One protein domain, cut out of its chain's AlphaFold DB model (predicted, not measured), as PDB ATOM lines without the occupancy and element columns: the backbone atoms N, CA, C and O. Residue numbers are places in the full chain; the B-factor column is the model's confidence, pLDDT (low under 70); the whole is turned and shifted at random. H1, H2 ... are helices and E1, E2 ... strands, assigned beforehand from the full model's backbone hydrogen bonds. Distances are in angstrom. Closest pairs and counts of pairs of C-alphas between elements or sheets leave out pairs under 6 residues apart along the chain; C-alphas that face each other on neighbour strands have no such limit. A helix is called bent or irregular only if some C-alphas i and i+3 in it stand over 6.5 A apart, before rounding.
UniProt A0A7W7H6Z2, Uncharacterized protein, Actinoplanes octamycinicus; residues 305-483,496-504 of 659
ATOM      1  N   ALA A 305     215.554 144.997 114.891       88.12
ATOM      2  CA  ALA A 305     214.178 144.515 114.771       88.12
ATOM      3  C   ALA A 305     214.080 142.976 114.838       88.12
ATOM      4  O   ALA A 305     213.173 142.443 115.484       88.12
ATOM      5  N   ALA A 306     215.020 142.260 114.210       90.88
ATOM      6  CA  ALA A 306     215.077 140.799 114.254       90.88
ATOM      7  C   ALA A 306     215.384 140.270 115.667       90.88
ATOM      8  O   ALA A 306     214.766 139.295 116.104       90.88
ATOM      9  N   GLU A 307     216.281 140.934 116.401       92.56
ATOM     10  CA  GLU A 307     216.568 140.626 117.807       92.56
ATOM     11  C   GLU A 307     215.335 140.822 118.697       92.56
ATOM     12  O   GLU A 307     215.005 139.943 119.496       92.56
ATOM     13  N   VAL A 308     214.611 141.935 118.536       92.00
ATOM     14  CA  VAL A 308     213.387 142.203 119.306       92.00
ATOM     15  C   VAL A 308     212.323 141.134 119.044       92.00
ATOM     16  O   VAL A 308     211.686 140.648 119.978       92.00
ATOM     17  N   GLU A 309     212.140 140.701 117.796       93.94
ATOM     18  CA  GLU A 309     211.171 139.644 117.483       93.94
ATOM     19  C   GLU A 309     211.614 138.261 118.000       93.94
ATOM     20  O   GLU A 309     210.777 137.436 118.373       93.94
ATOM     21  N   ALA A 310     212.922 137.992 118.081       93.69
ATOM     22  CA  ALA A 310     213.438 136.797 118.748       93.69
ATOM     23  C   ALA A 310     213.132 136.811 120.257       93.69
ATOM     24  O   ALA A 310     212.669 135.802 120.789       93.69
ATOM     25  N   LEU A 311     213.296 137.957 120.923       93.69
ATOM     26  CA  LEU A 311     212.938 138.132 122.334       93.69
ATOM     27  C   LEU A 311     211.431 137.950 122.576       93.69
ATOM     28  O   LEU A 311     211.037 137.230 123.491       93.69
ATOM     29  N   ARG A 312     210.571 138.519 121.720       94.56
ATOM     30  CA  ARG A 312     209.110 138.324 121.803       94.56
ATOM     31  C   ARG A 312     208.708 136.856 121.663       94.56
ATOM     32  O   ARG A 312     207.831 136.388 122.390       94.56
ATOM     33  N   ARG A 313     209.343 136.122 120.741       94.38
ATOM     34  CA  ARG A 313     209.144 134.670 120.604       94.38
ATOM     35  C   ARG A 313     209.585 133.929 121.862       94.38
ATOM     36  O   ARG A 313     208.792 133.161 122.391       94.38
ATOM     37  N   ALA A 314     210.762 134.247 122.400       94.31
ATOM     38  CA  ALA A 314     211.250 133.642 123.636       94.31
ATOM     39  C   ALA A 314     210.274 133.846 124.808       94.31
ATOM     40  O   ALA A 314     209.957 132.887 125.508       94.31
ATOM     41  N   ALA A 315     209.727 135.054 124.994       93.00
ATOM     42  CA  ALA A 315     208.721 135.290 126.030       93.00
ATOM     43  C   ALA A 315     207.431 134.487 125.804       93.00
ATOM     44  O   ALA A 315     206.862 133.935 126.750       93.00
ATOM     45  N   ARG A 316     206.972 134.393 124.548       94.56
ATOM     46  CA  ARG A 316     205.796 133.593 124.187       94.56
ATOM     47  C   ARG A 316     206.007 132.122 124.529       94.56
ATOM     48  O   ARG A 316     205.134 131.540 125.168       94.56
ATOM     49  N   ASP A 317     207.154 131.556 124.172       93.44
ATOM     50  CA  ASP A 317     207.476 130.142 124.397       93.44
ATOM     51  C   ASP A 317     207.533 129.785 125.894       93.44
ATOM     52  O   ASP A 317     207.257 128.648 126.276       93.44
ATOM     53  N   ARG A 318     207.821 130.759 126.771       92.69
ATOM     54  CA  ARG A 318     207.767 130.559 128.232       92.69
ATOM     55  C   ARG A 318     206.349 130.501 128.798       92.69
ATOM     56  O   ARG A 318     206.137 129.844 129.815       92.69
ATOM     57  N   LEU A 319     205.388 131.172 128.166       91.50
ATOM     58  CA  LEU A 319     204.003 131.259 128.648       91.50
ATOM     59  C   LEU A 319     203.055 130.277 127.957       91.50
ATOM     60  O   LEU A 319     202.092 129.810 128.567       91.50
ATOM     61  N   VAL A 320     203.302 129.976 126.685       90.75
ATOM     62  CA  VAL A 320     202.369 129.263 125.815       90.75
ATOM     63  C   VAL A 320     202.736 127.784 125.694       90.75
ATOM     64  O   VAL A 320     203.802 127.434 125.207       90.75
ATOM     65  N   ARG A 321     201.788 126.902 126.035       78.31
ATOM     66  CA  ARG A 321     201.811 125.462 125.703       78.31
ATOM     67  C   ARG A 321     200.654 125.095 124.759       78.31
ATOM     68  O   ARG A 321     199.845 124.236 125.080       78.31
ATOM     69  N   GLY A 322     200.528 125.808 123.635       73.38
ATOM     70  CA  GLY A 322     199.512 125.544 122.597       73.38
ATOM     71  C   GLY A 322     198.277 126.462 122.583       73.38
ATOM     72  O   GLY A 322     197.433 126.308 121.710       73.38
ATOM     73  N   ALA A 323     198.172 127.438 123.494       80.19
ATOM     74  CA  ALA A 323     197.121 128.468 123.489       80.19
ATOM     75  C   ALA A 323     197.624 129.820 122.941       80.19
ATOM     76  O   ALA A 323     198.822 130.079 122.900       80.19
ATOM     77  N   GLY A 324     196.728 130.737 122.569       89.19
ATOM     78  CA  GLY A 324     197.129 132.116 122.261       89.19
ATOM     79  C   GLY A 324     197.776 132.804 123.476       89.19
ATOM     80  O   GLY A 324     197.300 132.628 124.598       89.19
ATOM     81  N   LEU A 325     198.827 133.613 123.260       94.31
ATOM     82  CA  LEU A 325     199.588 134.292 124.330       94.31
ATOM     83  C   LEU A 325     198.679 134.997 125.345       94.31
ATOM     84  O   LEU A 325     198.779 134.748 126.540       94.31
ATOM     85  N   TRP A 326     197.751 135.826 124.869       94.25
ATOM     86  CA  TRP A 326     196.858 136.598 125.737       94.25
ATOM     87  C   TRP A 326     195.849 135.730 126.483       94.25
ATOM     88  O   TRP A 326     195.494 136.038 127.612       94.25
ATOM     89  N   THR A 327     195.454 134.592 125.911       89.75
ATOM     90  CA  THR A 327     194.621 133.614 126.624       89.75
ATOM     91  C   THR A 327     195.415 132.934 127.743       89.75
ATOM     92  O   THR A 327     194.898 132.776 128.849       89.75
ATOM     93  N   ALA A 328     196.685 132.589 127.498       92.56
ATOM     94  CA  ALA A 328     197.566 132.049 128.532       92.56
ATOM     95  C   ALA A 328     197.790 133.065 129.665       92.56
ATOM     96  O   ALA A 328     197.683 132.703 130.833       92.56
ATOM     97  N   VAL A 329     198.020 134.338 129.328       95.19
ATOM     98  CA  VAL A 329     198.153 135.423 130.314       95.19
ATOM     99  C   VAL A 329     196.859 135.614 131.108       95.19
ATOM    100  O   VAL A 329     196.907 135.575 132.332       95.19
ATOM    101  N   ALA A 330     195.702 135.735 130.448       92.25
ATOM    102  CA  ALA A 330     194.407 135.894 131.119       92.25
ATOM    103  C   ALA A 330     194.119 134.749 132.103       92.25
ATOM    104  O   ALA A 330     193.693 134.984 133.227       92.25
ATOM    105  N   THR A 331     194.430 133.509 131.716       91.94
ATOM    106  CA  THR A 331     194.269 132.337 132.594       91.94
ATOM    107  C   THR A 331     195.163 132.428 133.835       91.94
ATOM    108  O   THR A 331     194.780 131.977 134.908       91.94
ATOM    109  N   ARG A 332     196.350 133.038 133.715       94.25
ATOM    110  CA  ARG A 332     197.300 133.240 134.825       94.25
ATOM    111  C   ARG A 332     196.957 134.413 135.741       94.25
ATOM    112  O   ARG A 332     197.617 134.561 136.770       94.25
ATOM    113  N   LEU A 333     195.977 135.227 135.358       94.12
ATOM    114  CA  LEU A 333     195.436 136.321 136.162       94.12
ATOM    115  C   LEU A 333     194.216 135.906 136.990       94.12
ATOM    116  O   LEU A 333     193.782 136.678 137.836       94.12
ATOM    117  N   LEU A 334     193.674 134.701 136.786       92.38
ATOM    118  CA  LEU A 334     192.591 134.201 137.631       92.38
ATOM    119  C   LEU A 334     193.066 134.084 139.095       92.38
ATOM    120  O   LEU A 334     194.215 133.684 139.312       92.38
ATOM    121  N   PRO A 335     192.206 134.375 140.091       89.00
ATOM    122  CA  PRO A 335     192.580 134.340 141.510       89.00
ATOM    123  C   PRO A 335     193.221 133.014 141.941       89.00
ATOM    124  O   PRO A 335     194.259 133.007 142.604       89.00
ATOM    125  N   ASP A 336     192.665 131.898 141.463       90.44
ATOM    126  CA  ASP A 336     193.109 130.539 141.792       90.44
ATOM    127  C   ASP A 336     194.228 130.019 140.875       90.44
ATOM    128  O   ASP A 336     194.626 128.853 140.946       90.44
ATOM    129  N   ALA A 337     194.751 130.856 139.972       92.25
ATOM    130  CA  ALA A 337     195.806 130.434 139.066       92.25
ATOM    131  C   ALA A 337     197.102 130.150 139.847       92.25
ATOM    132  O   ALA A 337     197.592 131.035 140.568       92.25
ATOM    133  N   PRO A 338     197.722 128.964 139.658       91.31
ATOM    134  CA  PRO A 338     198.965 128.635 140.337       91.31
ATOM    135  C   PRO A 338     200.060 129.631 139.927       91.31
ATOM    136  O   PRO A 338     200.173 129.946 138.727       91.31
ATOM    137  N   PRO A 339     200.862 130.123 140.894       89.31
ATOM    138  CA  PRO A 339     201.901 131.104 140.622       89.31
ATOM    139  C   PRO A 339     202.928 130.539 139.639       89.31
ATOM    140  O   PRO A 339     203.178 129.332 139.574       89.31
ATOM    141  N   LEU A 340     203.521 131.426 138.844       95.00
ATOM    142  CA  LEU A 340     204.663 131.065 138.009       95.00
ATOM    143  C   LEU A 340     205.884 130.826 138.906       95.00
ATOM    144  O   LEU A 340     206.052 131.494 139.919       95.00
ATOM    145  N   SER A 341     206.757 129.892 138.530       95.81
ATOM    146  CA  SER A 341     208.038 129.722 139.227       95.81
ATOM    147  C   SER A 341     208.882 130.994 139.115       95.81
ATOM    148  O   SER A 341     208.899 131.590 138.035       95.81
ATOM    149  N   ALA A 342     209.652 131.333 140.154       94.94
ATOM    150  CA  ALA A 342     210.532 132.509 140.177       94.94
ATOM    151  C   ALA A 342     211.391 132.652 138.909       94.94
ATOM    152  O   ALA A 342     211.323 133.678 138.247       94.94
ATOM    153  N   ALA A 343     212.049 131.573 138.471       96.12
ATOM    154  CA  ALA A 343     212.866 131.578 137.254       96.12
ATOM    155  C   ALA A 343     212.101 132.019 135.987       96.12
ATOM    156  O   ALA A 343     212.645 132.719 135.143       96.12
ATOM    157  N   VAL A 344     210.825 131.641 135.848       96.50
ATOM    158  CA  VAL A 344     209.998 132.048 134.695       96.50
ATOM    159  C   VAL A 344     209.604 133.518 134.802       96.50
ATOM    160  O   VAL A 344     209.564 134.209 133.787       96.50
ATOM    161  N   VAL A 345     209.304 133.997 136.007       96.75
ATOM    162  CA  VAL A 345     208.971 135.407 136.239       96.75
ATOM    163  C   VAL A 345     210.178 136.302 135.965       96.75
ATOM    164  O   VAL A 345     210.037 137.296 135.255       96.75
ATOM    165  N   ASP A 346     211.359 135.915 136.446       95.06
ATOM    166  CA  ASP A 346     212.607 136.644 136.219       95.06
ATOM    167  C   ASP A 346     212.985 136.662 134.733       95.06
ATOM    168  O   ASP A 346     213.283 137.727 134.190       95.06
ATOM    169  N   ASP A 347     212.869 135.520 134.042       95.94
ATOM    170  CA  ASP A 347     213.060 135.436 132.590       95.94
ATOM    171  C   ASP A 347     212.099 136.381 131.847       95.94
ATOM    172  O   ASP A 347     212.510 137.119 130.949       95.94
ATOM    173  N   LEU A 348     210.813 136.406 132.218       96.56
ATOM    174  CA  LEU A 348     209.823 137.286 131.590       96.56
ATOM    175  C   LEU A 348     210.105 138.766 131.856       96.56
ATOM    176  O   LEU A 348     209.955 139.583 130.943       96.56
ATOM    177  N   ALA A 349     210.523 139.119 133.072       95.44
ATOM    178  CA  ALA A 349     210.878 140.487 133.429       95.44
ATOM    179  C   ALA A 349     212.118 140.954 132.651       95.44
ATOM    180  O   ALA A 349     212.105 142.041 132.070       95.44
ATOM    181  N   ALA A 350     213.150 140.107 132.566       95.38
ATOM    182  CA  ALA A 350     214.373 140.383 131.821       95.38
ATOM    183  C   ALA A 350     214.108 140.528 130.314       95.38
ATOM    184  O   ALA A 350     214.540 141.506 129.700       95.38
ATOM    185  N   ILE A 351     213.351 139.600 129.715       95.62
ATOM    186  CA  ILE A 351     213.008 139.650 128.288       95.62
ATOM    187  C   ILE A 351     212.171 140.895 127.976       95.62
ATOM    188  O   ILE A 351     212.471 141.605 127.016       95.62
ATOM    189  N   SER A 352     211.153 141.195 128.787       96.19
ATOM    190  CA  SER A 352     210.285 142.355 128.553       96.19
ATOM    191  C   SER A 352     211.058 143.671 128.685       96.19
ATOM    192  O   SER A 352     210.929 144.538 127.825       96.19
ATOM    193  N   ALA A 353     211.942 143.802 129.681       95.12
ATOM    194  CA  ALA A 353     212.824 144.965 129.806       95.12
ATOM    195  C   ALA A 353     213.764 145.110 128.594       95.12
ATOM    196  O   ALA A 353     213.929 146.206 128.056       95.12
ATOM    197  N   ALA A 354     214.330 143.998 128.115       94.38
ATOM    198  CA  ALA A 354     215.202 143.969 126.944       94.38
ATOM    199  C   ALA A 354     214.479 144.350 125.637       94.38
ATOM    200  O   ALA A 354     215.105 144.938 124.750       94.38
ATOM    201  N   VAL A 355     213.187 144.024 125.512       95.31
ATOM    202  CA  VAL A 355     212.326 144.462 124.402       95.31
ATOM    203  C   VAL A 355     212.043 145.959 124.501       95.31
ATOM    204  O   VAL A 355     212.233 146.672 123.518       95.31
ATOM    205  N   LEU A 356     211.653 146.451 125.681       94.94
ATOM    206  CA  LEU A 356     211.331 147.868 125.885       94.94
ATOM    207  C   LEU A 356     212.542 148.787 125.650       94.94
ATOM    208  O   LEU A 356     212.392 149.856 125.066       94.94
ATOM    209  N   HIS A 357     213.750 148.360 126.032       93.38
ATOM    210  CA  HIS A 357     214.968 149.163 125.873       93.38
ATOM    211  C   HIS A 357     215.435 149.310 124.412       93.38
ATOM    212  O   HIS A 357     216.034 150.320 124.052       93.38
ATOM    213  N   ARG A 358     215.162 148.324 123.548       91.12
ATOM    214  CA  ARG A 358     215.628 148.318 122.146       91.12
ATOM    215  C   ARG A 358     214.758 149.154 121.186       91.12
ATOM    216  O   ARG A 358     215.127 149.300 120.022       91.12
ATOM    217  N   GLY A 359     213.647 149.728 121.658       80.88
ATOM    218  CA  GLY A 359     212.724 150.545 120.858       80.88
ATOM    219  C   GLY A 359     211.760 149.733 119.977       80.88
ATOM    220  O   GLY A 359     211.825 148.508 119.902       80.88
ATOM    221  N   GLY A 360     210.819 150.417 119.310       81.19
ATOM    222  CA  GLY A 360     209.784 149.761 118.491       81.19
ATOM    223  C   GLY A 360     208.738 149.001 119.319       81.19
ATOM    224  O   GLY A 360     208.302 147.911 118.925       81.19
ATOM    225  N   THR A 361     208.379 149.558 120.479       89.88
ATOM    226  CA  THR A 361     207.473 148.945 121.452       89.88
ATOM    227  C   THR A 361     206.032 148.921 120.951       89.88
ATOM    228  O   THR A 361     205.529 149.866 120.336       89.88
ATOM    229  N   ARG A 362     205.362 147.800 121.210       94.81
ATOM    230  CA  ARG A 362     203.930 147.599 120.971       94.81
ATOM    231  C   ARG A 362     203.201 147.581 122.312       94.81
ATOM    232  O   ARG A 362     203.796 147.197 123.318       94.81
ATOM    233  N   SER A 363     201.901 147.875 122.328       95.25
ATOM    234  CA  SER A 363     201.048 147.700 123.522       95.25
ATOM    235  C   SER A 363     201.240 146.337 124.191       95.25
ATOM    236  O   SER A 363     201.350 146.258 125.408       95.25
ATOM    237  N   GLY A 364     201.369 145.270 123.397       96.56
ATOM    238  CA  GLY A 364     201.636 143.929 123.915       96.56
ATOM    239  C   GLY A 364     202.938 143.812 124.717       96.56
ATOM    240  O   GLY A 364     202.963 143.116 125.726       96.56
ATOM    241  N   ASP A 365     204.004 144.512 124.326       97.19
ATOM    242  CA  ASP A 365     205.284 144.450 125.043       97.19
ATOM    243  C   ASP A 365     205.156 145.085 126.438       97.19
ATOM    244  O   ASP A 365     205.632 144.535 127.430       97.19
ATOM    245  N   HIS A 366     204.437 146.206 126.523       97.44
ATOM    246  CA  HIS A 366     204.145 146.892 127.779       97.44
ATOM    247  C   HIS A 366     203.210 146.076 128.688       97.44
ATOM    248  O   HIS A 366     203.483 145.931 129.877       97.44
ATOM    249  N   VAL A 367     202.152 145.466 128.144       97.75
ATOM    250  CA  VAL A 367     201.248 144.602 128.929       97.75
ATOM    251  C   VAL A 367     201.975 143.366 129.455       97.75
ATOM    252  O   VAL A 367     201.753 142.953 130.591       97.75
ATOM    253  N   LEU A 368     202.882 142.789 128.666       97.50
ATOM    254  CA  LEU A 368     203.696 141.662 129.107       97.50
ATOM    255  C   LEU A 368     204.695 142.065 130.205       97.50
ATOM    256  O   LEU A 368     204.851 141.327 131.177       97.50
ATOM    257  N   ALA A 369     205.318 143.243 130.091       97.56
ATOM    258  CA  ALA A 369     206.166 143.797 131.146       97.56
ATOM    259  C   ALA A 369     205.372 144.018 132.441       97.56
ATOM    260  O   ALA A 369     205.821 143.613 133.513       97.56
ATOM    261  N   ALA A 370     204.168 144.589 132.340       97.50
ATOM    262  CA  ALA A 370     203.278 144.770 133.479       97.50
ATOM    263  C   ALA A 370     202.901 143.436 134.132       97.50
ATOM    264  O   ALA A 370     202.974 143.292 135.351       97.50
ATOM    265  N   PHE A 371     202.561 142.436 133.320       97.88
ATOM    266  CA  PHE A 371     202.250 141.093 133.792       97.88
ATOM    267  C   PHE A 371     203.432 140.451 134.532       97.88
ATOM    268  O   PHE A 371     203.245 139.899 135.614       97.88
ATOM    269  N   ALA A 372     204.649 140.536 133.984       97.19
ATOM    270  CA  ALA A 372     205.842 139.977 134.617       97.19
ATOM    271  C   ALA A 372     206.103 140.610 135.993       97.19
ATOM    272  O   ALA A 372     206.349 139.899 136.967       97.19
ATOM    273  N   ARG A 373     205.970 141.937 136.088       96.06
ATOM    274  CA  ARG A 373     206.108 142.691 137.340       96.06
ATOM    275  C   ARG A 373     205.046 142.292 138.365       96.06
ATOM    276  O   ARG A 373     205.386 141.915 139.482       96.06
ATOM    277  N   TYR A 374     203.780 142.237 137.958       95.62
ATOM    278  CA  TYR A 374     202.695 141.763 138.819       95.62
ATOM    279  C   TYR A 374     202.931 140.337 139.349       95.62
ATOM    280  O   TYR A 374     202.692 140.054 140.520       95.62
ATOM    281  N   GLN A 375     203.443 139.421 138.521       95.94
ATOM    282  CA  GLN A 375     203.754 138.066 138.988       95.94
ATOM    283  C   GLN A 375     204.958 138.033 139.939       95.94
ATOM    284  O   GLN A 375     204.975 137.208 140.851       95.94
ATOM    285  N   ARG A 376     205.938 138.932 139.777       93.94
ATOM    286  CA  ARG A 376     207.080 139.053 140.698       93.94
ATOM    287  C   ARG A 376     206.633 139.517 142.079       93.94
ATOM    288  O   ARG A 376     206.946 138.850 143.060       93.94
ATOM    289  N   SER A 377     205.775 140.535 142.117       91.88
ATOM    290  CA  SER A 377     205.041 140.975 143.312       91.88
ATOM    291  C   SER A 377     204.326 139.818 144.029       91.88
ATOM    292  O   SER A 377     204.369 139.677 145.251       91.88
ATOM    293  N   ARG A 378     203.661 138.926 143.281       92.06
ATOM    294  CA  ARG A 378     202.979 137.761 143.875       92.06
ATOM    295  C   ARG A 378     203.925 136.781 144.565       92.06
ATOM    296  O   ARG A 378     203.483 136.115 145.496       92.06
ATOM    297  N   LEU A 379     205.177 136.679 144.123       91.56
ATOM    298  CA  LEU A 379     206.179 135.794 144.724       91.56
ATOM    299  C   LEU A 379     206.830 136.396 145.972       91.56
ATOM    300  O   LEU A 379     207.256 135.650 146.850       91.56
ATOM    301  N   THR A 380     206.901 137.725 146.056       86.94
ATOM    302  CA  THR A 380     207.480 138.457 147.192       86.94
ATOM    303  C   THR A 380     206.450 138.811 148.266       86.94
ATOM    304  O   THR A 380     206.836 139.135 149.390       86.94
ATOM    305  N   ALA A 381     205.150 138.701 147.960       75.94
ATOM    306  CA  ALA A 381     204.036 138.913 148.882       75.94
ATOM    307  C   ALA A 381     204.144 138.000 150.124       75.94
ATOM    308  O   ALA A 381     203.729 136.845 150.114       75.94
ATOM    309  N   GLY A 382     204.737 138.526 151.198       68.31
ATOM    310  CA  GLY A 382     205.042 137.795 152.435       68.31
ATOM    311  C   GLY A 382     206.352 138.239 153.089       68.31
ATOM    312  O   GLY A 382     206.505 138.118 154.304       68.31
ATOM    313  N   LEU A 383     207.267 138.829 152.315       67.38
ATOM    314  CA  LEU A 383     208.458 139.507 152.825       67.38
ATOM    315  C   LEU A 383     208.058 140.928 153.245       67.38
ATOM    316  O   LEU A 383     208.180 141.891 152.495       67.38
ATOM    317  N   ALA A 384     207.469 141.032 154.436       46.19
ATOM    318  CA  ALA A 384     206.970 142.281 154.996       46.19
ATOM    319  C   ALA A 384     208.115 143.289 155.195       46.19
ATOM    320  O   ALA A 384     208.886 143.167 156.145       46.19
ATOM    321  N   GLY A 385     208.224 144.297 154.329       48.66
ATOM    322  CA  GLY A 385     209.125 145.419 154.596       48.66
ATOM    323  C   GLY A 385     209.345 146.404 153.457       48.66
ATOM    324  O   GLY A 385     209.520 147.588 153.732       48.66
ATOM    325  N   GLU A 386     209.290 145.961 152.205       50.75
ATOM    326  CA  GLU A 386     209.630 146.806 151.058       50.75
ATOM    327  C   GLU A 386     208.412 147.027 150.167       50.75
ATOM    328  O   GLU A 386     207.620 146.117 149.918       50.75
ATOM    329  N   TRP A 387     208.215 148.279 149.771       54.84
ATOM    330  CA  TRP A 387     207.108 148.684 148.923       54.84
ATOM    331  C   TRP A 387     207.242 147.967 147.581       54.84
ATOM    332  O   TRP A 387     208.340 147.817 147.051       54.84
ATOM    333  N   ASP A 388     206.128 147.476 147.052       77.56
ATOM    334  CA  ASP A 388     206.133 146.606 145.884       77.56
ATOM    335  C   ASP A 388     206.301 147.434 144.599       77.56
ATOM    336  O   ASP A 388     205.349 147.667 143.849       77.56
ATOM    337  N   ASP A 389     207.521 147.930 144.368       86.06
ATOM    338  CA  ASP A 389     207.936 148.682 143.174       86.06
ATOM    339  C   ASP A 389     207.481 148.015 141.878       86.06
ATOM    340  O   ASP A 389     207.197 148.686 140.880       86.06
ATOM    341  N   ASP A 390     207.351 146.690 141.895       91.12
ATOM    342  CA  ASP A 390     206.828 145.938 140.774       91.12
ATOM    343  C   ASP A 390     205.365 146.250 140.473       91.12
ATOM    344  O   ASP A 390     205.031 146.417 139.302       91.12
ATOM    345  N   LEU A 391     204.491 146.392 141.470       91.31
ATOM    346  CA  LEU A 391     203.094 146.774 141.232       91.31
ATOM    347  C   LEU A 391     202.997 148.174 140.618       91.31
ATOM    348  O   LEU A 391     202.244 148.383 139.662       91.31
ATOM    349  N   ARG A 392     203.804 149.126 141.100       88.12
ATOM    350  CA  ARG A 392     203.824 150.492 140.554       88.12
ATOM    351  C   ARG A 392     204.348 150.513 139.119       88.12
ATOM    352  O   ARG A 392     203.731 151.110 138.235       88.12
ATOM    353  N   MET A 393     205.457 149.818 138.863       93.12
ATOM    354  CA  MET A 393     206.007 149.657 137.516       93.12
ATOM    355  C   MET A 393     205.037 148.925 136.586       93.12
ATOM    356  O   MET A 393     204.936 149.282 135.411       93.12
ATOM    357  N   ALA A 394     204.281 147.950 137.097       95.38
ATOM    358  CA  ALA A 394     203.232 147.282 136.339       95.38
ATOM    359  C   ALA A 394     202.124 148.256 135.922       95.38
ATOM    360  O   ALA A 394     201.761 148.290 134.745       95.38
ATOM    361  N   GLY A 395     201.647 149.092 136.849       95.00
ATOM    362  CA  GLY A 395     200.669 150.143 136.561       95.00
ATOM    363  C   GLY A 395     201.162 151.115 135.490       95.00
ATOM    364  O   GLY A 395     200.460 151.364 134.511       95.00
ATOM    365  N   ARG A 396     202.411 151.591 135.602       94.38
ATOM    366  CA  ARG A 396     203.024 152.477 134.600       94.38
ATOM    367  C   ARG A 396     203.080 151.831 133.217       94.38
ATOM    368  O   ARG A 396     202.648 152.438 132.243       94.38
ATOM    369  N   HIS A 397     203.543 150.584 133.133       96.50
ATOM    370  CA  HIS A 397     203.580 149.863 131.867       96.50
ATOM    371  C   HIS A 397     202.181 149.673 131.259       96.50
ATOM    372  O   HIS A 397     202.030 149.835 130.051       96.50
ATOM    373  N   LEU A 398     201.138 149.401 132.054       96.19
ATOM    374  CA  LEU A 398     199.769 149.345 131.528       96.19
ATOM    375  C   LEU A 398     199.296 150.684 130.952       96.19
ATOM    376  O   LEU A 398     198.679 150.707 129.884       96.19
ATOM    377  N   LEU A 399     199.595 151.795 131.626       94.69
ATOM    378  CA  LEU A 399     199.228 153.129 131.148       94.69
ATOM    379  C   LEU A 399     199.991 153.510 129.871       94.69
ATOM    380  O   LEU A 399     199.393 154.084 128.960       94.69
ATOM    381  N   ASP A 400     201.260 153.116 129.749       94.12
ATOM    382  CA  ASP A 400     202.040 153.283 128.515       94.12
ATOM    383  C   ASP A 400     201.442 152.468 127.350       94.12
ATOM    384  O   ASP A 400     201.415 152.926 126.204       94.12
ATOM    385  N   ALA A 401     200.903 151.272 127.626       96.06
ATOM    386  CA  ALA A 401     200.231 150.450 126.617       96.06
ATOM    387  C   ALA A 401     198.928 151.084 126.104       96.06
ATOM    388  O   ALA A 401     198.548 150.864 124.946       96.06
ATOM    389  N   ALA A 402     198.247 151.864 126.951       93.06
ATOM    390  CA  ALA A 402     196.883 152.337 126.731       93.06
ATOM    391  C   ALA A 402     196.712 153.143 125.436       93.06
ATOM    392  O   ALA A 402     195.709 152.983 124.741       93.06
ATOM    393  N   GLY A 403     197.716 153.941 125.052       89.75
ATOM    394  CA  GLY A 403     197.667 154.767 123.839       89.75
ATOM    395  C   GLY A 403     197.549 153.972 122.532       89.75
ATOM    396  O   GLY A 403     197.068 154.500 121.533       89.75
ATOM    397  N   GLN A 404     197.946 152.697 122.529       94.19
ATOM    398  CA  GLN A 404     197.881 151.818 121.356       94.19
ATOM    399  C   GLN A 404     196.786 150.741 121.471       94.19
ATOM    400  O   GLN A 404     196.591 149.962 120.534       94.19
ATOM    401  N   LEU A 405     196.059 150.674 122.595       93.62
ATOM    402  CA  LEU A 405     194.991 149.689 122.807       93.62
ATOM    403  C   LEU A 405     193.825 149.779 121.816       93.62
ATOM    404  O   LEU A 405     193.288 148.720 121.495       93.62
ATOM    405  N   PRO A 406     193.426 150.950 121.275       94.25
ATOM    406  CA  PRO A 406     192.331 150.982 120.310       94.25
ATOM    407  C   PRO A 406     192.560 150.064 119.099       94.25
ATOM    408  O   PRO A 406     191.638 149.387 118.651       94.25
ATOM    409  N   ALA A 407     193.799 149.979 118.606       92.38
ATOM    410  CA  ALA A 407     194.175 149.113 117.486       92.38
ATOM    411  C   ALA A 407     194.571 147.684 117.912       92.38
ATOM    412  O   ALA A 407     194.911 146.856 117.064       92.38
ATOM    413  N   ALA A 408     194.572 147.387 119.213       93.75
ATOM    414  CA  ALA A 408     194.989 146.095 119.733       93.75
ATOM    415  C   ALA A 408     193.914 145.007 119.531       93.75
ATOM    416  O   ALA A 408     192.719 145.306 119.448       93.75
ATOM    417  N   PRO A 409     194.314 143.721 119.510       92.12
ATOM    418  CA  PRO A 409     193.372 142.609 119.570       92.12
ATOM    419  C   PRO A 409     192.527 142.645 120.853       92.12
ATOM    420  O   PRO A 409     193.042 142.973 121.922       92.12
ATOM    421  N   ALA A 410     191.264 142.218 120.770       88.50
ATOM    422  CA  ALA A 410     190.341 142.196 121.909       88.50
ATOM    423  C   ALA A 410     190.891 141.442 123.135       88.50
ATOM    424  O   ALA A 410     190.771 141.928 124.256       88.50
ATOM    425  N   ASP A 411     191.571 140.308 122.926       90.25
ATOM    426  CA  ASP A 411     192.179 139.538 124.021       90.25
ATOM    427  C   ASP A 411     193.258 140.336 124.782       90.25
ATOM    428  O   ASP A 411     193.418 140.167 125.989       90.25
ATOM    429  N   LEU A 412     193.997 141.220 124.099       94.69
ATOM    430  CA  LEU A 412     194.995 142.086 124.734       94.69
ATOM    431  C   LEU A 412     194.320 143.192 125.560       94.69
ATOM    432  O   LEU A 412     194.771 143.503 126.662       94.69
ATOM    433  N   VAL A 413     193.216 143.757 125.065       93.44
ATOM    434  CA  VAL A 413     192.407 144.715 125.837       93.44
ATOM    435  C   VAL A 413     191.840 144.037 127.089       93.44
ATOM    436  O   VAL A 413     191.961 144.583 128.182       93.44
ATOM    437  N   ALA A 414     191.328 142.807 126.958       90.69
ATOM    438  CA  ALA A 414     190.794 142.019 128.069       90.69
ATOM    439  C   ALA A 414     191.825 141.784 129.175       90.69
ATOM    440  O   ALA A 414     191.532 142.006 130.349       90.69
ATOM    441  N   VAL A 415     193.040 141.374 128.793       94.56
ATOM    442  CA  VAL A 415     194.161 141.182 129.722       94.56
ATOM    443  C   VAL A 415     194.557 142.493 130.394       94.56
ATOM    444  O   VAL A 415     194.788 142.500 131.600       94.56
ATOM    445  N   THR A 416     194.618 143.594 129.643       95.62
ATOM    446  CA  THR A 416     194.954 144.916 130.191       95.62
ATOM    447  C   THR A 416     193.948 145.346 131.259       95.62
ATOM    448  O   THR A 416     194.357 145.736 132.349       95.62
ATOM    449  N   CYS A 417     192.643 145.224 130.989       92.00
ATOM    450  CA  CYS A 417     191.595 145.558 131.957       92.00
ATOM    451  C   CYS A 417     191.636 144.650 133.194       92.00
ATOM    452  O   CYS A 417     191.550 145.151 134.312       92.00
ATOM    453  N   ALA A 418     191.817 143.336 133.009       92.75
ATOM    454  CA  ALA A 418     191.939 142.391 134.121       92.75
ATOM    455  C   ALA A 418     193.146 142.716 135.011       92.75
ATOM    456  O   ALA A 418     193.031 142.759 136.233       92.75
ATOM    457  N   LEU A 419     194.304 142.987 134.400       95.19
ATOM    458  CA  LEU A 419     195.511 143.331 135.142       95.19
ATOM    459  C   LEU A 419     195.369 144.676 135.863       95.19
ATOM    460  O   LEU A 419     195.801 144.781 137.004       95.19
ATOM    461  N   ALA A 420     194.737 145.678 135.246       94.19
ATOM    462  CA  ALA A 420     194.461 146.961 135.893       94.19
ATOM    463  C   ALA A 420     193.579 146.800 137.142       94.19
ATOM    464  O   ALA A 420     193.908 147.361 138.184       94.19
ATOM    465  N   GLY A 421     192.523 145.979 137.066       91.50
ATOM    466  CA  GLY A 421     191.676 145.664 138.219       91.50
ATOM    467  C   GLY A 421     192.450 144.996 139.354       91.50
ATOM    468  O   GLY A 421     192.377 145.446 140.490       91.50
ATOM    469  N   LEU A 422     193.280 143.998 139.038       93.31
ATOM    470  CA  LEU A 422     194.120 143.320 140.036       93.31
ATOM    471  C   LEU A 422     195.170 144.241 140.675       93.31
ATOM    472  O   LEU A 422     195.526 144.057 141.841       93.31
ATOM    473  N   LEU A 423     195.706 145.199 139.914       93.19
ATOM    474  CA  LEU A 423     196.632 146.200 140.438       93.19
ATOM    475  C   LEU A 423     195.921 147.164 141.388       93.19
ATOM    476  O   LEU A 423     196.440 147.409 142.472       93.19
ATOM    477  N   ASP A 424     194.732 147.648 141.027       90.81
ATOM    478  CA  ASP A 424     193.946 148.534 141.889       90.81
ATOM    479  C   ASP A 424     193.388 147.804 143.126       90.81
ATOM    480  O   ASP A 424     193.318 148.395 144.197       90.81
ATOM    481  N   GLU A 425     193.064 146.509 143.050       90.19
ATOM    482  CA  GLU A 425     192.693 145.711 144.233       90.19
ATOM    483  C   GLU A 425     193.843 145.608 145.243       90.19
ATOM    484  O   GLU A 425     193.634 145.709 146.454       90.19
ATOM    485  N   ARG A 426     195.075 145.417 144.753       87.88
ATOM    486  CA  ARG A 426     196.274 145.392 145.604       87.88
ATOM    487  C   ARG A 426     196.703 146.782 146.058       87.88
ATOM    488  O   ARG A 426     197.324 146.905 147.112       87.88
ATOM    489  N   TYR A 427     196.388 147.808 145.274       80.88
ATOM    490  CA  TYR A 427     196.727 149.197 145.542       80.88
ATOM    491  C   TYR A 427     195.497 150.092 145.329       80.88
ATOM    492  O   TYR A 427     195.373 150.708 144.265       80.88
ATOM    493  N   PRO A 428     194.590 150.184 146.330       76.19
ATOM    494  CA  PRO A 428     193.245 150.766 146.213       76.19
ATOM    495  C   PRO A 428     193.249 152.298 146.144       76.19
ATOM    496  O   PRO A 428     192.568 152.994 146.890       76.19
ATOM    497  N   THR A 429     194.034 152.833 145.221       72.75
ATOM    498  CA  THR A 429     193.995 154.223 144.774       72.75
ATOM    499  C   THR A 429     193.049 154.397 143.591       72.75
ATOM    500  O   THR A 429     192.645 155.519 143.305       72.75
ATOM    501  N   GLY A 430     192.701 153.306 142.892       73.88
ATOM    502  CA  GLY A 430     191.900 153.344 141.664       73.88
ATOM    503  C   GLY A 430     192.611 154.029 140.490       73.88
ATOM    504  O   GLY A 430     191.975 154.356 139.485       73.88
ATOM    505  N   ALA A 431     193.908 154.321 140.623       84.69
ATOM    506  CA  ALA A 431     194.640 155.161 139.688       84.69
ATOM    507  C   ALA A 431     194.879 154.458 138.345       84.69
ATOM    508  O   ALA A 431     194.880 155.123 137.306       84.69
ATOM    509  N   VAL A 432     195.052 153.130 138.334       91.38
ATOM    510  CA  VAL A 432     195.362 152.397 137.099       91.38
ATOM    511  C   VAL A 432     194.112 152.249 136.238       91.38
ATOM    512  O   VAL A 432     194.166 152.574 135.050       91.38
ATOM    513  N   LEU A 433     192.975 151.832 136.808       88.00
ATOM    514  CA  LEU A 433     191.706 151.766 136.079       88.00
ATOM    515  C   LEU A 433     191.236 153.151 135.643       88.00
ATOM    516  O   LEU A 433     190.825 153.302 134.494       88.00
ATOM    517  N   THR A 434     191.346 154.171 136.501       85.88
ATOM    518  CA  THR A 434     190.980 155.551 136.137       85.88
ATOM    519  C   THR A 434     191.864 156.071 135.004       85.88
ATOM    520  O   THR A 434     191.362 156.594 134.008       85.88
ATOM    521  N   GLY A 435     193.182 155.868 135.095       88.62
ATOM    522  CA  GLY A 435     194.118 156.242 134.037       88.62
ATOM    523  C   GLY A 435     193.836 155.509 132.723       88.62
ATOM    524  O   GLY A 435     193.841 156.127 131.658       88.62
ATOM    525  N   LEU A 436     193.519 154.213 132.784       91.75
ATOM    526  CA  LEU A 436     193.139 153.422 131.615       91.75
ATOM    527  C   LEU A 436     191.816 153.911 131.005       91.75
ATOM    528  O   LEU A 436     191.733 154.077 129.788       91.75
ATOM    529  N   ALA A 437     190.806 154.193 131.831       87.69
ATOM    530  CA  ALA A 437     189.515 154.725 131.400       87.69
ATOM    531  C   ALA A 437     189.673 156.077 130.692       87.69
ATOM    532  O   ALA A 437     189.137 156.259 129.600       87.69
ATOM    533  N   ASN A 438     190.491 156.980 131.241       87.56
ATOM    534  CA  ASN A 438     190.800 158.273 130.622       87.56
ATOM    535  C   ASN A 438     191.433 158.107 129.233       87.56
ATOM    536  O   ASN A 438     191.089 158.820 128.292       87.56
ATOM    537  N   ARG A 439     192.332 157.131 129.066       91.62
ATOM    538  CA  ARG A 439     192.977 156.840 127.773       91.62
ATOM    539  C   ARG A 439     192.035 156.157 126.778       91.62
ATOM    540  O   ARG A 439     192.197 156.331 125.573       91.62
ATOM    541  N   LEU A 440     191.044 155.412 127.267       92.06
ATOM    542  CA  LEU A 440     189.994 154.783 126.462       92.06
ATOM    543  C   LEU A 440     188.765 155.681 126.252       92.06
ATOM    544  O   LEU A 440     187.834 155.268 125.560       92.06
ATOM    545  N   ALA A 441     188.763 156.917 126.762       92.81
ATOM    546  CA  ALA A 441     187.657 157.856 126.596       92.81
ATOM    547  C   ALA A 441     187.208 158.035 125.128       92.81
ATOM    548  O   ALA A 441     186.000 157.987 124.893       92.81
ATOM    549  N   PRO A 442     188.100 158.113 124.112       93.50
ATOM    550  CA  PRO A 442     187.671 158.176 122.708       93.50
ATOM    551  C   PRO A 442     186.909 156.929 122.234       93.50
ATOM    552  O   PRO A 442     186.025 157.019 121.381       93.50
ATOM    553  N   VAL A 443     187.234 155.753 122.784       92.75
ATOM    554  CA  VAL A 443     186.517 154.503 122.496       92.75
ATOM    555  C   VAL A 443     185.130 154.555 123.126       92.75
ATOM    556  O   VAL A 443     184.150 154.252 122.453       92.75
ATOM    557  N   LEU A 444     185.030 154.984 124.387       93.06
ATOM    558  CA  LEU A 444     183.744 155.136 125.070       93.06
ATOM    559  C   LEU A 444     182.866 156.189 124.388       93.06
ATOM    560  O   LEU A 444     181.670 155.980 124.225       93.06
ATOM    561  N   GLU A 445     183.432 157.295 123.916       93.00
ATOM    562  CA  GLU A 445     182.688 158.274 123.123       93.00
ATOM    563  C   GLU A 445     182.139 157.646 121.829       93.00
ATOM    564  O   GLU A 445     180.981 157.868 121.468       93.00
ATOM    565  N   ALA A 446     182.931 156.804 121.157       89.50
ATOM    566  CA  ALA A 446     182.485 156.066 119.979       89.50
ATOM    567  C   ALA A 446     181.347 155.076 120.298       89.50
ATOM    568  O   ALA A 446     180.387 155.016 119.528       89.50
ATOM    569  N   VAL A 447     181.404 154.368 121.438       90.50
ATOM    570  CA  VAL A 447     180.313 153.508 121.954       90.50
ATOM    571  C   VAL A 447     179.015 154.310 122.081       90.50
ATOM    572  O   VAL A 447     177.991 153.935 121.503       90.50
ATOM    573  N   HIS A 448     179.063 155.456 122.765       89.94
ATOM    574  CA  HIS A 448     177.892 156.316 122.950       89.94
ATOM    575  C   HIS A 448     177.366 156.867 121.621       89.94
ATOM    576  O   HIS A 448     176.158 156.911 121.383       89.94
ATOM    577  N   ARG A 449     178.261 157.245 120.701       85.25
ATOM    578  CA  ARG A 449     177.887 157.791 119.390       85.25
ATOM    579  C   ARG A 449     177.155 156.774 118.514       85.25
ATOM    580  O   ARG A 449     176.319 157.184 117.705       85.25
ATOM    581  N   VAL A 450     177.409 155.476 118.673       82.75
ATOM    582  CA  VAL A 450     176.645 154.425 117.977       82.75
ATOM    583  C   VAL A 450     175.412 153.951 118.761       82.75
ATOM    584  O   VAL A 450     174.694 153.071 118.296       82.75
ATOM    585  N   GLY A 451     175.110 154.577 119.904       83.56
ATOM    586  CA  GLY A 451     173.903 154.318 120.693       83.56
ATOM    587  C   GLY A 451     173.994 153.104 121.617       83.56
ATOM    588  O   GLY A 451     172.952 152.581 122.015       83.56
ATOM    589  N   ALA A 452     175.206 152.648 121.936       88.62
ATOM    590  CA  ALA A 452     175.456 151.691 123.008       88.62
ATOM    591  C   ALA A 452     175.833 152.421 124.310       88.62
ATOM    592  O   ALA A 452     176.209 153.592 124.287       88.62
ATOM    593  N   GLN A 453     175.717 151.731 125.443       90.25
ATOM    594  CA  GLN A 453     175.944 152.283 126.787       90.25
ATOM    595  C   GLN A 453     177.238 151.770 127.433       90.25
ATOM    596  O   GLN A 453     177.762 152.404 128.351       90.25
ATOM    597  N   ALA A 454     177.770 150.636 126.969       92.50
ATOM    598  CA  ALA A 454     179.055 150.129 127.437       92.50
ATOM    599  C   ALA A 454     179.825 149.369 126.352       92.50
ATOM    600  O   ALA A 454     179.256 148.816 125.405       92.50
ATOM    601  N   LEU A 455     181.144 149.326 126.526       92.69
ATOM    602  CA  LEU A 455     182.035 148.417 125.822       92.69
ATOM    603  C   LEU A 455     182.223 147.166 126.676       92.69
ATOM    604  O   LEU A 455     182.734 147.245 127.790       92.69
ATOM    605  N   ALA A 456     181.842 146.015 126.152       92.25
ATOM    606  CA  ALA A 456     182.056 144.741 126.803       92.25
ATOM    607  C   ALA A 456     183.350 144.102 126.292       92.25
ATOM    608  O   ALA A 456     183.586 143.976 125.089       92.25
ATOM    609  N   VAL A 457     184.205 143.683 127.216       90.25
ATOM    610  CA  VAL A 457     185.487 143.052 126.914       90.25
ATOM    611  C   VAL A 457     185.445 141.608 127.430       90.25
ATOM    612  O   VAL A 457     185.534 141.400 128.644       90.25
ATOM    613  N   PRO A 458     185.262 140.602 126.552       85.44
ATOM    614  CA  PRO A 458     185.122 139.206 126.964       85.44
ATOM    615  C   PRO A 458     186.374 138.665 127.666       85.44
ATOM    616  O   PRO A 458     187.500 138.889 127.222       85.44
ATOM    617  N   GLN A 459     186.177 137.881 128.726       83.88
ATOM    618  CA  GLN A 459     187.224 137.244 129.528       83.88
ATOM    619  C   GLN A 459     186.924 135.746 129.733       83.88
ATOM    620  O   GLN A 459     185.774 135.330 129.601       83.88
ATOM    621  N   PRO A 460     187.921 134.903 130.079       76.12
ATOM    622  CA  PRO A 460     187.701 133.469 130.309       76.12
ATOM    623  C   PRO A 460     186.633 133.124 131.367       76.12
ATOM    624  O   PRO A 460     186.094 132.022 131.322       76.12
ATOM    625  N   GLY A 461     186.313 134.044 132.286       77.12
ATOM    626  CA  GLY A 461     185.312 133.859 133.347       77.12
ATOM    627  C   GLY A 461     184.094 134.788 133.273       77.12
ATOM    628  O   GLY A 461     183.332 134.835 134.230       77.12
ATOM    629  N   GLY A 462     183.908 135.547 132.187       86.19
ATOM    630  CA  GLY A 462     182.829 136.535 132.092       86.19
ATOM    631  C   GLY A 462     183.155 137.660 131.116       86.19
ATOM    632  O   GLY A 462     183.727 137.427 130.051       86.19
ATOM    633  N   CYS A 463     182.814 138.893 131.472       87.75
ATOM    634  CA  CYS A 463     183.231 140.077 130.731       87.75
ATOM    635  C   CYS A 463     183.477 141.251 131.677       87.75
ATOM    636  O   CYS A 463     182.872 141.338 132.743       87.75
ATOM    637  N   THR A 464     184.362 142.160 131.277       85.12
ATOM    638  CA  THR A 464     184.471 143.475 131.911       85.12
ATOM    639  C   THR A 464     183.668 144.469 131.090       85.12
ATOM    640  O   THR A 464     183.869 144.569 129.879       85.12
ATOM    641  N   LEU A 465     182.774 145.205 131.745       89.00
ATOM    642  CA  LEU A 465     182.047 146.315 131.138       89.00
ATOM    643  C   LEU A 465     182.806 147.617 131.406       89.00
ATOM    644  O   LEU A 465     183.158 147.918 132.543       89.00
ATOM    645  N   LEU A 466     183.061 148.387 130.352       86.81
ATOM    646  CA  LEU A 466     183.584 149.747 130.431       86.81
ATOM    647  C   LEU A 466     182.465 150.711 130.024       86.81
ATOM    648  O   LEU A 466     182.021 150.685 128.874       86.81
ATOM    649  N   GLY A 467     182.005 151.553 130.951       88.06
ATOM    650  CA  GLY A 467     180.852 152.438 130.757       88.06
ATOM    651  C   GLY A 467     179.771 152.186 131.806       88.06
ATOM    652  O   GLY A 467     180.084 152.103 132.993       88.06
ATOM    653  N   ALA A 468     178.510 152.080 131.379       83.56
ATOM    654  CA  ALA A 468     177.401 151.772 132.280       83.56
ATOM    655  C   ALA A 468     177.545 150.379 132.925       83.56
ATOM    656  O   ALA A 468     178.018 149.437 132.287       83.56
ATOM    657  N   THR A 469     177.112 150.253 134.181       83.88
ATOM    658  CA  THR A 469     177.156 149.002 134.958       83.88
ATOM    659  C   THR A 469     176.069 148.012 134.548       83.88
ATOM    660  O   THR A 469     176.311 146.810 134.557       83.88
ATOM    661  N   GLU A 470     174.903 148.516 134.137       87.81
ATOM    662  CA  GLU A 470     173.750 147.729 133.676       87.81
ATOM    663  C   GLU A 470     173.257 148.264 132.320       87.81
ATOM    664  O   GLU A 470     172.252 148.966 132.240       87.81
ATOM    665  N   PRO A 471     174.023 148.045 131.240       88.25
ATOM    666  CA  PRO A 471     173.662 148.524 129.912       88.25
ATOM    667  C   PRO A 471     172.602 147.624 129.253       88.25
ATOM    668  O   PRO A 471     172.800 146.423 129.133       88.25
ATOM    669  N   ASP A 472     171.540 148.207 128.704       81.81
ATOM    670  CA  ASP A 472     170.612 147.536 127.779       81.81
ATOM    671  C   ASP A 472     171.260 147.276 126.410       81.81
ATOM    672  O   ASP A 472     170.770 146.474 125.614       81.81
ATOM    673  N   ARG A 473     172.325 148.021 126.077       81.56
ATOM    674  CA  ARG A 473     173.035 147.933 124.794       81.56
ATOM    675  C   ARG A 473     174.541 147.964 124.985       81.56
ATOM    676  O   ARG A 473     175.090 148.970 125.445       81.56
ATOM    677  N   VAL A 474     175.225 146.922 124.529       88.81
ATOM    678  CA  VAL A 474     176.681 146.792 124.642       88.81
ATOM    679  C   VAL A 474     177.356 146.512 123.315       88.81
ATOM    680  O   VAL A 474     176.795 145.887 122.415       88.81
ATOM    681  N   ILE A 475     178.609 146.949 123.216       88.38
ATOM    682  CA  ILE A 475     179.503 146.578 122.123       88.38
ATOM    683  C   ILE A 475     180.575 145.648 122.666       88.38
ATOM    684  O   ILE A 475     181.445 146.073 123.417       88.38
ATOM    685  N   ALA A 476     180.529 144.384 122.276       89.44
ATOM    686  CA  ALA A 476     181.546 143.397 122.570       89.44
ATOM    687  C   ALA A 476     182.775 143.570 121.663       89.44
ATOM    688  O   ALA A 476     182.660 143.612 120.434       89.44
ATOM    689  N   LEU A 477     183.967 143.618 122.260       89.94
ATOM    690  CA  LEU A 477     185.226 143.529 121.522       89.94
ATOM    691  C   LEU A 477     185.570 142.073 121.186       89.94
ATOM    692  O   LEU A 477     185.657 141.212 122.062       89.94
ATOM    693  N   GLY A 478     185.888 141.818 119.919       86.56
ATOM    694  CA  GLY A 478     186.333 140.519 119.425       86.56
ATOM    695  C   GLY A 478     185.186 139.596 119.020       86.56
ATOM    696  O   GLY A 478     184.091 140.040 118.697       86.56
ATOM    697  N   ARG A 479     185.477 138.289 118.980       76.25
ATOM    698  CA  ARG A 479     184.568 137.243 118.467       76.25
ATOM    699  C   ARG A 479     184.012 136.313 119.548       76.25
ATOM    700  O   ARG A 479     183.338 135.340 119.236       76.25
ATOM    701  N   ARG A 480     184.357 136.540 120.817       79.19
ATOM    702  CA  ARG A 480     183.900 135.673 121.908       79.19
ATOM    703  C   ARG A 480     182.493 136.091 122.334       79.19
ATOM    704  O   ARG A 480     182.333 137.262 122.673       79.19
ATOM    705  N   PRO A 481     181.513 135.171 122.361       76.31
ATOM    706  CA  PRO A 481     180.168 135.500 122.807       76.31
ATOM    707  C   PRO A 481     180.181 135.948 124.273       76.31
ATOM    708  O   PRO A 481     180.853 135.334 125.108       76.31
ATOM    709  N   LEU A 482     179.437 137.012 124.581       81.75
ATOM    710  CA  LEU A 482     179.194 137.433 125.962       81.75
ATOM    711  C   LEU A 482     178.211 136.461 126.613       81.75
ATOM    712  O   LEU A 482     177.088 136.302 126.145       81.75
ATOM    713  N   ARG A 483     178.633 135.798 127.691       81.44
ATOM    714  CA  ARG A 483     177.745 134.954 128.500       81.44
ATOM    715  C   ARG A 483     177.134 135.788 129.626       81.44
ATOM    716  O   ARG A 483     177.872 136.508 130.291       81.44
ATOM    717  N   ALA A 496     189.401 150.386 117.434       90.62
ATOM    718  CA  ALA A 496     189.683 151.272 116.308       90.62
ATOM    719  C   ALA A 496     188.609 151.156 115.217       90.62
ATOM    720  O   ALA A 496     188.176 152.169 114.675       90.62
ATOM    721  N   THR A 497     188.123 149.939 114.946       85.25
ATOM    722  CA  THR A 497     186.987 149.725 114.038       85.25
ATOM    723  C   THR A 497     185.728 150.417 114.554       85.25
ATOM    724  O   THR A 497     185.011 151.028 113.772       85.25
ATOM    725  N   LEU A 498     185.475 150.376 115.865       88.12
ATOM    726  CA  LEU A 498     184.361 151.109 116.464       88.12
ATOM    727  C   LEU A 498     184.510 152.628 116.298       88.12
ATOM    728  O   LEU A 498     183.546 153.292 115.918       88.12
ATOM    729  N   ILE A 499     185.703 153.175 116.549       88.00
ATOM    730  CA  ILE A 499     185.980 154.604 116.352       88.00
ATOM    731  C   ILE A 499     185.697 154.997 114.900       88.00
ATOM    732  O   ILE A 499     184.921 155.926 114.677       88.00
ATOM    733  N   ASP A 500     186.245 154.260 113.930       88.06
ATOM    734  CA  ASP A 500     186.011 154.495 112.502       88.06
ATOM    735  C   ASP A 500     184.514 154.436 112.153       88.06
ATOM    736  O   ASP A 500     183.965 155.385 111.595       88.06
ATOM    737  N   LEU A 501     183.812 153.376 112.567       80.88
ATOM    738  CA  LEU A 501     182.370 153.223 112.341       80.88
ATOM    739  C   LEU A 501     181.556 154.375 112.938       80.88
ATOM    740  O   LEU A 501     180.587 154.819 112.324       80.88
ATOM    741  N   SER A 502     181.954 154.878 114.106       88.12
ATOM    742  CA  SER A 502     181.271 155.988 114.773       88.12
ATOM    743  C   SER A 502     181.450 157.329 114.050       88.12
ATOM    744  O   SER A 502     180.609 158.213 114.196       88.12
ATOM    745  N   GLN A 503     182.541 157.495 113.295       88.38
ATOM    746  CA  GLN A 503     182.860 158.720 112.558       88.38
ATOM    747  C   GLN A 503     182.222 158.759 111.169       88.38
ATOM    748  O   GLN A 503     182.081 159.835 110.584       88.38
ATOM    749  N   ARG A 504     181.824 157.604 110.626       82.75
ATOM    750  CA  ARG A 504     181.143 157.553 109.332       82.75
ATOM    751  C   ARG A 504     179.826 158.332 109.419       82.75
ATOM    752  O   ARG A 504     179.097 158.188 110.406       82.75
TER     753      ARG A 504
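Overview. This is residues 305 to 483 and 496 to 504 of the 659 residues of an uncharacterized protein of Actinoplanes octamycinicus (UniProt A0A7W7H6Z2). Mostly aligned helices, H1 to H6 and the arm H7a, make a helical body with H1 and H3 at one end and H2, H6 and H7a toward the other, where a small, strongly twisted sheet of three strands covers the side of H6 away from H4. The bend in H7 brings its second arm, H7b, over the same face of that sheet, and H8 packs on H7b. The printed part has 188 residues, with eight named helices and three named strands in the order H1 H2 H3 H4 H5 H6 H7 E1 E2 E3 H8; the sheet, E2 E1 E3, is mixed and the class is mostly helix. The whole is compact, with a radius of gyration of the C-alphas of 16.7 A and spans of 48 by 41 by 28 A.

Along the chain. H1, residues 305 to 319, begins at C-alpha 305 (214.178, 144.515, 114.771) and is 21.7 A long. H2 is residues 325 to 332. H3, residues 342 to 357, is 22.4 A long; H4, 363 to 380, 26.2 A; H5, 389 to 402, 20.1 A; H6, 410 to 426, 24.6 A. H7, residues 431 to 449, was assigned as one helix by its hydrogen bonds but is bent, with C-alphas 439 and 442 7.5 A apart; its arms are H7a, 431 to 439, and H7b, 442 to 449. E1 is residues 454 to 459, E2 462 to 467, E3 473 to 477. H8, residues 496 to 503, ends at C-alpha 503 (182.860, 158.720, 112.558).

Arrangement. H6 is the hub, touching H2, H4, H5 and H7a; its closest C-alphas to H2 are Val 415 and Ala 330, 5.5 A. H4, H5 and H6 form an up and down bundle, each running against the one before; Ala 370 and Ala 394 are the closest C-alphas of H4 and H5, 3.8 A. H3 touches H4 (Ser 352 and Ala 369, 5.1 A) and H1 (Val 308 and Val 355, 5.7 A). H6 and H7b are on one face of the sheet, two layers, at heights of 9.0 A and 8.7 A. E1 and E2, a hairpin, are antiparallel, with N 457 and O 464 2.8 A apart; E1 and E3 are parallel, with N 456 and O 475 2.8 A apart, both within hydrogen-bond range. H8 touches H7b, Ile 499 and Ala 446 being the closest C-alphas, 5.2 A. In each helix and arm every O i to N i+4 pair is within hydrogen-bond range.

Size, cuts and confidence. The C-alphas farthest apart, of Ala 384 and Arg 504, are 54.6 A apart. Residues 484 to 495 are not printed, with C-alphas 483 and 496 23.6 A apart across the cut. Of the links printed whole, none is long. Residues 381 to 386 stand free, and residues 382 to 387 have pLDDT under 70; the mean of the printed part is 89.2.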